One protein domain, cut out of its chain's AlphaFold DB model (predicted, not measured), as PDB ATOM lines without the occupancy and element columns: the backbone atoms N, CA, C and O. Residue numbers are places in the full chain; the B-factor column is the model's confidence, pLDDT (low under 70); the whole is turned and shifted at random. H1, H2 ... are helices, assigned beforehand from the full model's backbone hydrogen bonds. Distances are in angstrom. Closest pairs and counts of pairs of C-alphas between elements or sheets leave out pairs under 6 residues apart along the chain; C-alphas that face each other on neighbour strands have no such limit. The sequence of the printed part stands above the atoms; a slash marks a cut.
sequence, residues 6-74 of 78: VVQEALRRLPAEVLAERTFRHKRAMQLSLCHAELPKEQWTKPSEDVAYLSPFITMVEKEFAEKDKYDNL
ATOM      1  N   VAL A   6     -33.149 -45.119 -48.205       94.94
ATOM      2  CA  VAL A   6     -34.272 -44.705 -47.343       94.94
ATOM      3  C   VAL A   6     -33.806 -44.503 -45.903       94.94
ATOM      4  O   VAL A   6     -34.130 -43.503 -45.267       94.94
ATOM      5  N   VAL A   7     -33.014 -45.444 -45.382       93.88
ATOM      6  CA  VAL A   7     -32.517 -45.391 -44.000       93.88
ATOM      7  C   VAL A   7     -31.477 -44.283 -43.846       93.88
ATOM      8  O   VAL A   7     -31.482 -43.593 -42.830       93.88
ATOM      9  N   GLN A   8     -30.623 -44.070 -44.850       94.75
ATOM     10  CA  GLN A   8     -29.662 -42.962 -44.860       94.75
ATOM     11  C   GLN A   8     -30.361 -41.603 -44.813       94.75
ATOM     12  O   GLN A   8     -30.018 -40.760 -43.983       94.75
ATOM     13  N   GLU A   9     -31.385 -41.405 -45.641       95.50
ATOM     14  CA  GLU A   9     -32.152 -40.163 -45.636       95.50
ATOM     15  C   GLU A   9     -32.952 -39.995 -44.335       95.50
ATOM     16  O   GLU A   9     -32.991 -38.900 -43.774       95.50
ATOM     17  N   ALA A  10     -33.505 -41.080 -43.782       96.44
ATOM     18  CA  ALA A  10     -34.149 -41.048 -42.473       96.44
ATOM     19  C   ALA A  10     -33.165 -40.623 -41.366       96.44
ATOM     20  O   ALA A  10     -33.482 -39.733 -40.579       96.44
ATOM     21  N   LEU A  11     -31.953 -41.191 -41.335       95.38
ATOM     22  CA  LEU A  11     -30.897 -40.820 -40.383       95.38
ATOM     23  C   LEU A  11     -30.442 -39.365 -40.547       95.38
ATOM     24  O   LEU A  11     -30.177 -38.703 -39.544       95.38
ATOM     25  N   ARG A  12     -30.386 -38.849 -41.779       95.38
ATOM     26  CA  ARG A  12     -30.045 -37.445 -42.060       95.38
ATOM     27  C   ARG A  12     -31.084 -36.467 -41.499       95.38
ATOM     28  O   ARG A  12     -30.734 -35.342 -41.153       95.38
ATOM     29  N   ARG A  13     -32.354 -36.879 -41.425       96.19
ATOM     30  CA  ARG A  13     -33.477 -36.062 -40.927       96.19
ATOM     31  C   ARG A  13     -33.675 -36.129 -39.414       96.19
ATOM     32  O   ARG A  13     -34.463 -35.348 -38.881       96.19
ATOM     33  N   LEU A  14     -33.000 -37.046 -38.722       95.94
ATOM     34  CA  LEU A  14     -33.095 -37.142 -37.268       95.94
ATOM     35  C   LEU A  14     -32.570 -35.862 -36.593       95.94
ATOM     36  O   LEU A  14     -31.584 -35.284 -37.057       95.94
ATOM     37  N   PRO A  15     -33.153 -35.453 -35.449       97.19
ATOM     38  CA  PRO A  15     -32.568 -34.409 -34.618       97.19
ATOM     39  C   PRO A  15     -31.129 -34.761 -34.224       97.19
ATOM     40  O   PRO A  15     -30.830 -35.911 -33.887       97.19
ATOM     41  N   ALA A  16     -30.243 -33.762 -34.226       96.38
ATOM     42  CA  ALA A  16     -28.814 -33.964 -33.976       96.38
ATOM     43  C   ALA A  16     -28.529 -34.630 -32.617       96.38
ATOM     44  O   ALA A  16     -27.651 -35.485 -32.523       96.38
ATOM     45  N   GLU A  17     -29.304 -34.285 -31.587       96.44
ATOM     46  CA  GLU A  17     -29.215 -34.884 -30.250       96.44
ATOM     47  C   GLU A  17     -29.511 -36.392 -30.282       96.44
ATOM     48  O   GLU A  17     -28.677 -37.198 -29.875       96.44
ATOM     49  N   VAL A  18     -30.631 -36.794 -30.891       96.00
ATOM     50  CA  VAL A  18     -31.022 -38.208 -31.033       96.00
ATOM     51  C   VAL A  18     -29.984 -38.991 -31.844       96.00
ATOM     52  O   VAL A  18     -29.666 -40.143 -31.528       96.00
ATOM     53  N   LEU A  19     -29.418 -38.376 -32.886       96.25
ATOM     54  CA  LEU A  19     -28.358 -38.987 -33.688       96.25
ATOM     55  C   LEU A  19     -27.064 -39.183 -32.879       96.25
ATOM     56  O   LEU A  19     -26.415 -40.232 -32.992       96.25
ATOM     57  N   ALA A  20     -26.695 -38.213 -32.042       97.12
ATOM     58  CA  ALA A  20     -25.540 -38.309 -31.154       97.12
ATOM     59  C   ALA A  20     -25.733 -39.418 -30.107       97.12
ATOM     60  O   ALA A  20     -24.849 -40.266 -29.944       97.12
ATOM     61  N   GLU A  21     -26.906 -39.495 -29.477       96.50
ATOM     62  CA  GLU A  21     -27.251 -40.569 -28.543       96.50
ATOM     63  C   GLU A  21     -27.234 -41.949 -29.209       96.50
ATOM     64  O   GLU A  21     -26.663 -42.901 -28.664       96.50
ATOM     65  N   ARG A  22     -27.807 -42.070 -30.417       95.88
ATOM     66  CA  ARG A  22     -27.718 -43.295 -31.229       95.88
ATOM     67  C   ARG A  22     -26.256 -43.683 -31.422       95.88
ATOM     68  O   ARG A  22     -25.902 -44.843 -31.209       95.88
ATOM     69  N   THR A  23     -25.420 -42.736 -31.831       96.50
ATOM     70  CA  THR A  23     -23.995 -42.969 -32.103       96.50
ATOM     71  C   THR A  23     -23.257 -43.425 -30.849       96.50
ATOM     72  O   THR A  23     -22.463 -44.363 -30.910       96.50
ATOM     73  N   PHE A  24     -23.553 -42.822 -29.697       97.38
ATOM     74  CA  PHE A  24     -23.004 -43.241 -28.410       97.38
ATOM     75  C   PHE A  24     -23.395 -44.683 -28.061       97.38
ATOM     76  O   PHE A  24     -22.517 -45.493 -27.752       97.38
ATOM     77  N   ARG A  25     -24.684 -45.043 -28.184       96.88
ATOM     78  CA  ARG A  25     -25.162 -46.415 -27.924       96.88
ATOM     79  C   ARG A  25     -24.456 -47.445 -28.810       96.88
ATOM     80  O   ARG A  25     -24.024 -48.474 -28.295       96.88
ATOM     81  N   HIS A  26     -24.279 -47.148 -30.100       96.94
ATOM     82  CA  HIS A  26     -23.571 -48.035 -31.030       96.94
ATOM     83  C   HIS A  26     -22.092 -48.184 -30.668       96.94
ATOM     84  O   HIS A  26     -21.609 -49.309 -30.569       96.94
ATOM     85  N   LYS A  27     -21.381 -47.080 -30.401       98.00
ATOM     86  CA  LYS A  27     -19.966 -47.123 -29.989       98.00
ATOM     87  C   LYS A  27     -19.771 -47.945 -28.715       98.00
ATOM     88  O   LYS A  27     -18.881 -48.788 -28.666       98.00
ATOM     89  N   ARG A  28     -20.635 -47.747 -27.714       97.88
ATOM     90  CA  ARG A  28     -20.619 -48.519 -26.464       97.88
ATOM     91  C   ARG A  28     -20.850 -50.008 -26.720       97.88
ATOM     92  O   ARG A  28     -20.105 -50.830 -26.200       97.88
ATOM     93  N   ALA A  29     -21.846 -50.357 -27.535       97.75
ATOM     94  CA  ALA A  29     -22.132 -51.748 -27.887       97.75
ATOM     95  C   ALA A  29     -20.959 -52.407 -28.633       97.75
ATOM     96  O   ALA A  29     -20.575 -53.527 -28.302       97.75
ATOM     97  N   MET A  30     -20.346 -51.698 -29.587       98.12
ATOM     98  CA  MET A  30     -19.158 -52.168 -30.306       98.12
ATOM     99  C   MET A  30     -17.978 -52.396 -29.356       98.12
ATOM    100  O   MET A  30     -17.338 -53.439 -29.439       98.12
ATOM    101  N   GLN A  31     -17.717 -51.466 -28.431       98.12
ATOM    102  CA  GLN A  31     -16.651 -51.599 -27.435       98.12
ATOM    103  C   GLN A  31     -16.868 -52.814 -26.522       98.12
ATOM    104  O   GLN A  31     -15.942 -53.588 -26.304       98.12
ATOM    105  N   LEU A  32     -18.086 -52.994 -26.009       98.12
ATOM    106  CA  LEU A  32     -18.446 -54.134 -25.163       98.12
ATOM    107  C   LEU A  32     -18.276 -55.467 -25.897       98.12
ATOM    108  O   LEU A  32     -17.669 -56.390 -25.357       98.12
ATOM    109  N   SER A  33     -18.733 -55.526 -27.150       98.19
ATOM    110  CA  SER A  33     -18.547 -56.687 -28.025       98.19
ATOM    111  C   SER A  33     -17.064 -57.010 -28.230       98.19
ATOM    112  O   SER A  33     -16.660 -58.158 -28.059       98.19
ATOM    113  N   LEU A  34     -16.236 -55.990 -28.499       98.19
ATOM    114  CA  LEU A  34     -14.784 -56.139 -28.656       98.19
ATOM    115  C   LEU A  34     -14.114 -56.708 -27.399       98.19
ATOM    116  O   LEU A  34     -13.185 -57.505 -27.494       98.19
ATOM    117  N   CYS A  35     -14.579 -56.282 -26.226       98.06
ATOM    118  CA  CYS A  35     -14.058 -56.724 -24.937       98.06
ATOM    119  C   CYS A  35     -14.663 -58.052 -24.456       98.06
ATOM    120  O   CYS A  35     -14.315 -58.491 -23.361       98.06
ATOM    121  N   HIS A  36     -15.583 -58.662 -25.214       97.25
ATOM    122  CA  HIS A  36     -16.388 -59.808 -24.773       97.25
ATOM    123  C   HIS A  36     -17.039 -59.588 -23.395       97.25
ATOM    124  O   HIS A  36     -17.109 -60.496 -22.568       97.25
ATOM    125  N   ALA A  37     -17.494 -58.360 -23.146       97.56
ATOM    126  CA  ALA A  37     -18.101 -57.943 -21.891       97.56
ATOM    127  C   ALA A  37     -19.561 -57.540 -22.109       97.56
ATOM    128  O   ALA A  37     -19.920 -56.969 -23.137       97.56
ATOM    129  N   GLU A  38     -20.403 -57.795 -21.113       96.56
ATOM    130  CA  GLU A  38     -21.791 -57.339 -21.112       96.56
ATOM    131  C   GLU A  38     -21.928 -55.982 -20.415       96.56
ATOM    132  O   GLU A  38     -21.144 -55.618 -19.536       96.56
ATOM    133  N   LEU A  39     -22.952 -55.218 -20.803       97.12
ATOM    134  CA  LEU A  39     -23.294 -53.980 -20.113       97.12
ATOM    135  C   LEU A  39     -23.847 -54.310 -18.708       97.12
ATOM    136  O   LEU A  39     -24.642 -55.244 -18.599       97.12
ATOM    137  N   PRO A  40     -23.520 -53.548 -17.646       97.06
ATOM    138  CA  PRO A  40     -24.151 -53.721 -16.337       97.06
ATOM    139  C   PRO A  40     -25.680 -53.614 -16.411       97.06
ATOM    140  O   PRO A  40     -26.202 -52.763 -17.139       97.06
ATOM    141  N   LYS A  41     -26.396 -54.457 -15.654       95.50
ATOM    142  CA  LYS A  41     -27.866 -54.591 -15.726       95.50
ATOM    143  C   LYS A  41     -28.604 -53.288 -15.428       95.50
ATOM    144  O   LYS A  41     -29.657 -53.033 -16.002       95.50
ATOM    145  N   GLU A  42     -28.043 -52.443 -14.572       96.12
ATOM    146  CA  GLU A  42     -28.601 -51.143 -14.191       96.12
ATOM    147  C   GLU A  42     -28.617 -50.146 -15.361       96.12
ATOM    148  O   GLU A  42     -29.374 -49.178 -15.336       96.12
ATOM    149  N   GLN A  43     -27.783 -50.373 -16.381       95.81
ATOM    150  CA  GLN A  43     -27.665 -49.524 -17.571       95.81
ATOM    151  C   GLN A  43     -28.385 -50.096 -18.797       95.81
ATOM    152  O   GLN A  43     -28.259 -49.543 -19.897       95.81
ATOM    153  N   TRP A  44     -29.085 -51.222 -18.646       96.50
ATOM    154  CA  TRP A  44     -29.867 -51.797 -19.732       96.50
ATOM    155  C   TRP A  44     -31.028 -50.873 -20.073       96.50
ATOM    156  O   TRP A  44     -31.669 -50.303 -19.190       96.50
ATOM    157  N   THR A  45     -31.287 -50.729 -21.370       94.69
ATOM    158  CA  THR A  45     -32.435 -49.969 -21.856       94.69
ATOM    159  C   THR A  45     -33.705 -50.576 -21.278       94.69
ATOM    160  O   THR A  45     -33.956 -51.774 -21.427       94.69
ATOM    161  N   LYS A  46     -34.496 -49.755 -20.589       96.25
ATOM    162  CA  LYS A  46     -35.770 -50.207 -20.029       96.25
ATOM    163  C   LYS A  46     -36.801 -50.363 -21.147       96.25
ATOM    164  O   LYS A  46     -36.744 -49.617 -22.123       96.25
ATOM    165  N   PRO A  47     -37.829 -51.209 -20.971       94.50
ATOM    166  CA  PRO A  47     -38.920 -51.318 -21.942       94.50
ATOM    167  C   PRO A  47     -39.622 -49.985 -22.240       94.50
ATOM    168  O   PRO A  47     -40.095 -49.769 -23.345       94.50
ATOM    169  N   SER A  48     -39.670 -49.068 -21.268       94.38
ATOM    170  CA  SER A  48     -40.233 -47.724 -21.448       94.38
ATOM    171  C   SER A  48     -39.356 -46.786 -22.286       94.38
ATOM    172  O   SER A  48     -39.848 -45.780 -22.783       94.38
ATOM    173  N   GLU A  49     -38.057 -47.070 -22.381       92.75
ATOM    174  CA  GLU A  49     -37.060 -46.263 -23.097       92.75
ATOM    175  C   GLU A  49     -36.799 -46.814 -24.513       92.75
ATOM    176  O   GLU A  49     -36.276 -46.094 -25.363       92.75
ATOM    177  N   ASP A  50     -37.172 -48.073 -24.782       94.25
ATOM    178  CA  ASP A  50     -37.046 -48.718 -26.093       94.25
ATOM    179  C   ASP A  50     -38.150 -48.252 -27.055       94.25
ATOM    180  O   ASP A  50     -39.170 -48.907 -27.277       94.25
ATOM    181  N   VAL A  51     -37.962 -47.045 -27.585       94.25
ATOM    182  CA  VAL A  51     -38.899 -46.393 -28.503       94.25
ATOM    183  C   VAL A  51     -38.408 -46.461 -29.945       94.25
ATOM    184  O   VAL A  51     -37.230 -46.256 -30.243       94.25
ATOM    185  N   ALA A  52     -39.335 -46.672 -30.881       95.31
ATOM    186  CA  ALA A  52     -39.054 -46.757 -32.313       95.31
ATOM    187  C   ALA A  52     -38.798 -45.374 -32.954       95.31
ATOM    188  O   ALA A  52     -39.511 -44.955 -33.862       95.31
ATOM    189  N   TYR A  53     -37.775 -44.648 -32.492       95.06
ATOM    190  CA  TYR A  53     -37.511 -43.254 -32.879       95.06
ATOM    191  C   TYR A  53     -37.165 -43.054 -34.366       95.06
ATOM    192  O   TYR A  53     -37.337 -41.957 -34.889       95.06
ATOM    193  N   LEU A  54     -36.676 -44.087 -35.060       95.62
ATOM    194  CA  LEU A  54     -36.292 -44.009 -36.477       95.62
ATOM    195  C   LEU A  54     -37.446 -44.374 -37.431       95.62
ATOM    196  O   LEU A  54     -37.513 -43.852 -38.544       95.62
ATOM    197  N   SER A  55     -38.375 -45.234 -37.003       95.69
ATOM    198  CA  SER A  55     -39.450 -45.772 -37.853       95.69
ATOM    199  C   SER A  55     -40.379 -44.707 -38.466       95.69
ATOM    200  O   SER A  55     -40.720 -44.847 -39.646       95.69
ATOM    201  N   PRO A  56     -40.761 -43.621 -37.755       96.62
ATOM    202  CA  PRO A  56     -41.550 -42.540 -38.347       96.62
ATOM    203  C   PRO A  56     -40.847 -41.865 -39.531       96.62
ATOM    204  O   PRO A  56     -41.487 -41.571 -40.539       96.62
ATOM    205  N   PHE A  57     -39.529 -41.669 -39.436       96.31
ATOM    206  CA  PHE A  57     -38.729 -41.055 -40.498       96.31
ATOM    207  C   PHE A  57     -38.573 -41.988 -41.698       96.31
ATOM    208  O   PHE A  57     -38.691 -41.533 -42.830       96.31
ATOM    209  N   ILE A  58     -38.386 -43.292 -41.466       96.31
ATOM    210  CA  ILE A  58     -38.358 -44.293 -42.545       96.31
ATOM    211  C   ILE A  58     -39.680 -44.266 -43.317       96.31
ATOM    212  O   ILE A  58     -39.675 -44.078 -44.528       96.31
ATOM    213  N   THR A  59     -40.811 -44.345 -42.611       96.88
ATOM    214  CA  THR A  59     -42.146 -44.358 -43.237       96.88
ATOM    215  C   THR A  59     -42.407 -43.091 -44.059       96.88
ATOM    216  O   THR A  59     -43.043 -43.143 -45.110       96.88
ATOM    217  N   MET A  60     -41.938 -41.938 -43.577       96.56
ATOM    218  CA  MET A  60     -42.037 -40.667 -44.295       96.56
ATOM    219  C   MET A  60     -41.235 -40.702 -45.602       96.56
ATOM    220  O   MET A  60     -41.785 -40.402 -46.658       96.56
ATOM    221  N   VAL A  61     -39.971 -41.124 -45.543       96.94
ATOM    222  CA  VAL A  61     -39.086 -41.192 -46.717       96.94
ATOM    223  C   VAL A  61     -39.586 -42.215 -47.741       96.94
ATOM    224  O   VAL A  61     -39.587 -41.929 -48.936       96.94
ATOM    225  N   GLU A  62     -40.069 -43.380 -47.302       96.38
ATOM    226  CA  GLU A  62     -40.651 -44.390 -48.200       96.38
ATOM    227  C   GLU A  62     -41.862 -43.847 -48.959       96.38
ATOM    228  O   GLU A  62     -41.994 -44.076 -50.162       96.38
ATOM    229  N   LYS A  63     -42.737 -43.096 -48.275       96.69
ATOM    230  CA  LYS A  63     -43.894 -42.456 -48.910       96.69
ATOM    231  C   LYS A  63     -43.471 -41.416 -49.938       96.69
ATOM    232  O   LYS A  63     -44.014 -41.431 -51.036       96.69
ATOM    233  N   GLU A  64     -42.498 -40.569 -49.613       95.69
ATOM    234  CA  GLU A  64     -41.968 -39.570 -50.548       95.69
ATOM    235  C   GLU A  64     -41.344 -40.223 -51.788       95.69
ATOM    236  O   GLU A  64     -41.567 -39.768 -52.908       95.69
ATOM    237  N   PHE A  65     -40.597 -41.316 -51.613       94.69
ATOM    238  CA  PHE A  65     -39.983 -42.042 -52.728       94.69
ATOM    239  C   PHE A  65     -41.040 -42.714 -53.605       94.69
ATOM    240  O   PHE A  65     -40.967 -42.622 -54.829       94.69
ATOM    241  N   ALA A  66     -42.049 -43.338 -52.994       94.88
ATOM    242  CA  ALA A  66     -43.161 -43.940 -53.720       94.88
ATOM    243  C   ALA A  66     -44.023 -42.891 -54.438       94.88
ATOM    244  O   ALA A  66     -44.561 -43.159 -55.510       94.88
ATOM    245  N   GLU A  67     -44.194 -41.707 -53.852       94.62
ATOM    246  CA  GLU A  67     -44.893 -40.589 -54.482       94.62
ATOM    247  C   GLU A  67     -44.106 -40.060 -55.684       94.62
ATOM    248  O   GLU A  67     -44.674 -39.929 -56.767       94.62
ATOM    249  N   LYS A  68     -42.795 -39.850 -55.533       93.12
ATOM    250  CA  LYS A  68     -41.915 -39.443 -56.633       93.12
ATOM    251  C   LYS A  68     -41.966 -40.426 -57.803       93.12
ATOM    252  O   LYS A  68     -42.193 -40.006 -58.931       93.12
ATOM    253  N   ASP A  69     -41.836 -41.721 -57.527       92.31
ATOM    254  CA  ASP A  69     -41.890 -42.764 -58.555       92.31
ATOM    255  C   ASP A  69     -43.237 -42.772 -59.302       92.31
ATOM    256  O   ASP A  69     -43.289 -42.928 -60.521       92.31
ATOM    257  N   LYS A  70     -44.351 -42.512 -58.605       92.50
ATOM    258  CA  LYS A  70     -45.669 -42.373 -59.249       92.50
ATOM    259  C   LYS A  70     -45.749 -41.169 -60.183       92.50
ATOM    260  O   LYS A  70     -46.365 -41.292 -61.240       92.50
ATOM    261  N   TYR A  71     -45.178 -40.025 -59.802       90.06
ATOM    262  CA  TYR A  71     -45.155 -38.837 -60.661       90.06
ATOM    263  C   TYR A  71     -44.239 -39.023 -61.871       90.06
ATOM    264  O   TYR A  71     -44.632 -38.664 -62.979       90.06
ATOM    265  N   ASP A  72     -43.065 -39.625 -61.680       88.19
ATOM    266  CA  ASP A  72     -42.093 -39.858 -62.753       88.19
ATOM    267  C   ASP A  72     -42.647 -40.826 -63.823       88.19
ATOM    268  O   ASP A  72     -42.375 -40.668 -65.012       88.19
ATOM    269  N   ASN A  73     -43.489 -41.786 -63.420       84.81
ATOM    270  CA  ASN A  73     -44.127 -42.760 -64.317       84.81
ATOM    271  C   ASN A  73     -45.527 -42.341 -64.813       84.81
ATOM    272  O   ASN A  73     -46.250 -43.151 -65.408       84.81
ATOM    273  N   LEU A  74     -45.950 -41.098 -64.570       82.44
ATOM    274  CA  LEU A  74     -47.288 -40.636 -64.930       82.44
ATOM    275  C   LEU A  74     -47.366 -40.359 -66.440       82.44
ATOM    276  O   LEU A  74     -46.934 -39.322 -66.938       82.44
TER     277      LEU A  74
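What this domain is: This is residues 6 to 74 of the 78 residues of the protein "Complex III subunit 7" of Allomyces macrogynus (strain ATCC 38327) (UniProt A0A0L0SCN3). The longest helix, H2, and the helix H3 reach toward opposite ends of an open rod; short H1 sits between them, packed on H3, and residues 35 to 54 loop back from H2 to H3. Residues 66 to 74 stick out beyond H1. The printed part has 69 residues, 45 of them in the named helices H1, H2 and H3, in that order, with no named strand; its class is all helix, and it is only just extended, close to loose, with a radius of gyration of the C-alphas of 16.9 A and spans of 55 by 26 by 19 A.

How they stand to each other: Start at H2, residues 16 to 34. H1, residues 6 to 13, is close to it but not clearly touching; their closest C-alphas, Leu 11 and Leu 19, are 7.4 A apart. H3, residues 55 to 72, touches H1 with residues 57 to 62 alone; their closest C-alphas, Ala 10 and Phe 57, are 5.0 A apart. H1 and H3 run opposite ways at a steep tilt of 65 degrees. H2 and H3 are apart. In H1, H2 and H3 every O i to N i+4 pair is within hydrogen-bond range.

Where its parts are: Find C-alpha 16 at (-28.814, -33.964, -33.976); H2 runs 26.8 A from there. H1 measures 10.8 A. H3 runs 25.7 A to C-alpha 72 at (-42.093, -39.858, -62.753).

The domain as a whole: The C-alphas farthest apart, of Pro 40 and Leu 74, are 55.4 A apart. The printed part has no cut; the link from H2 to H3 is long. No printed residue is under pLDDT 70.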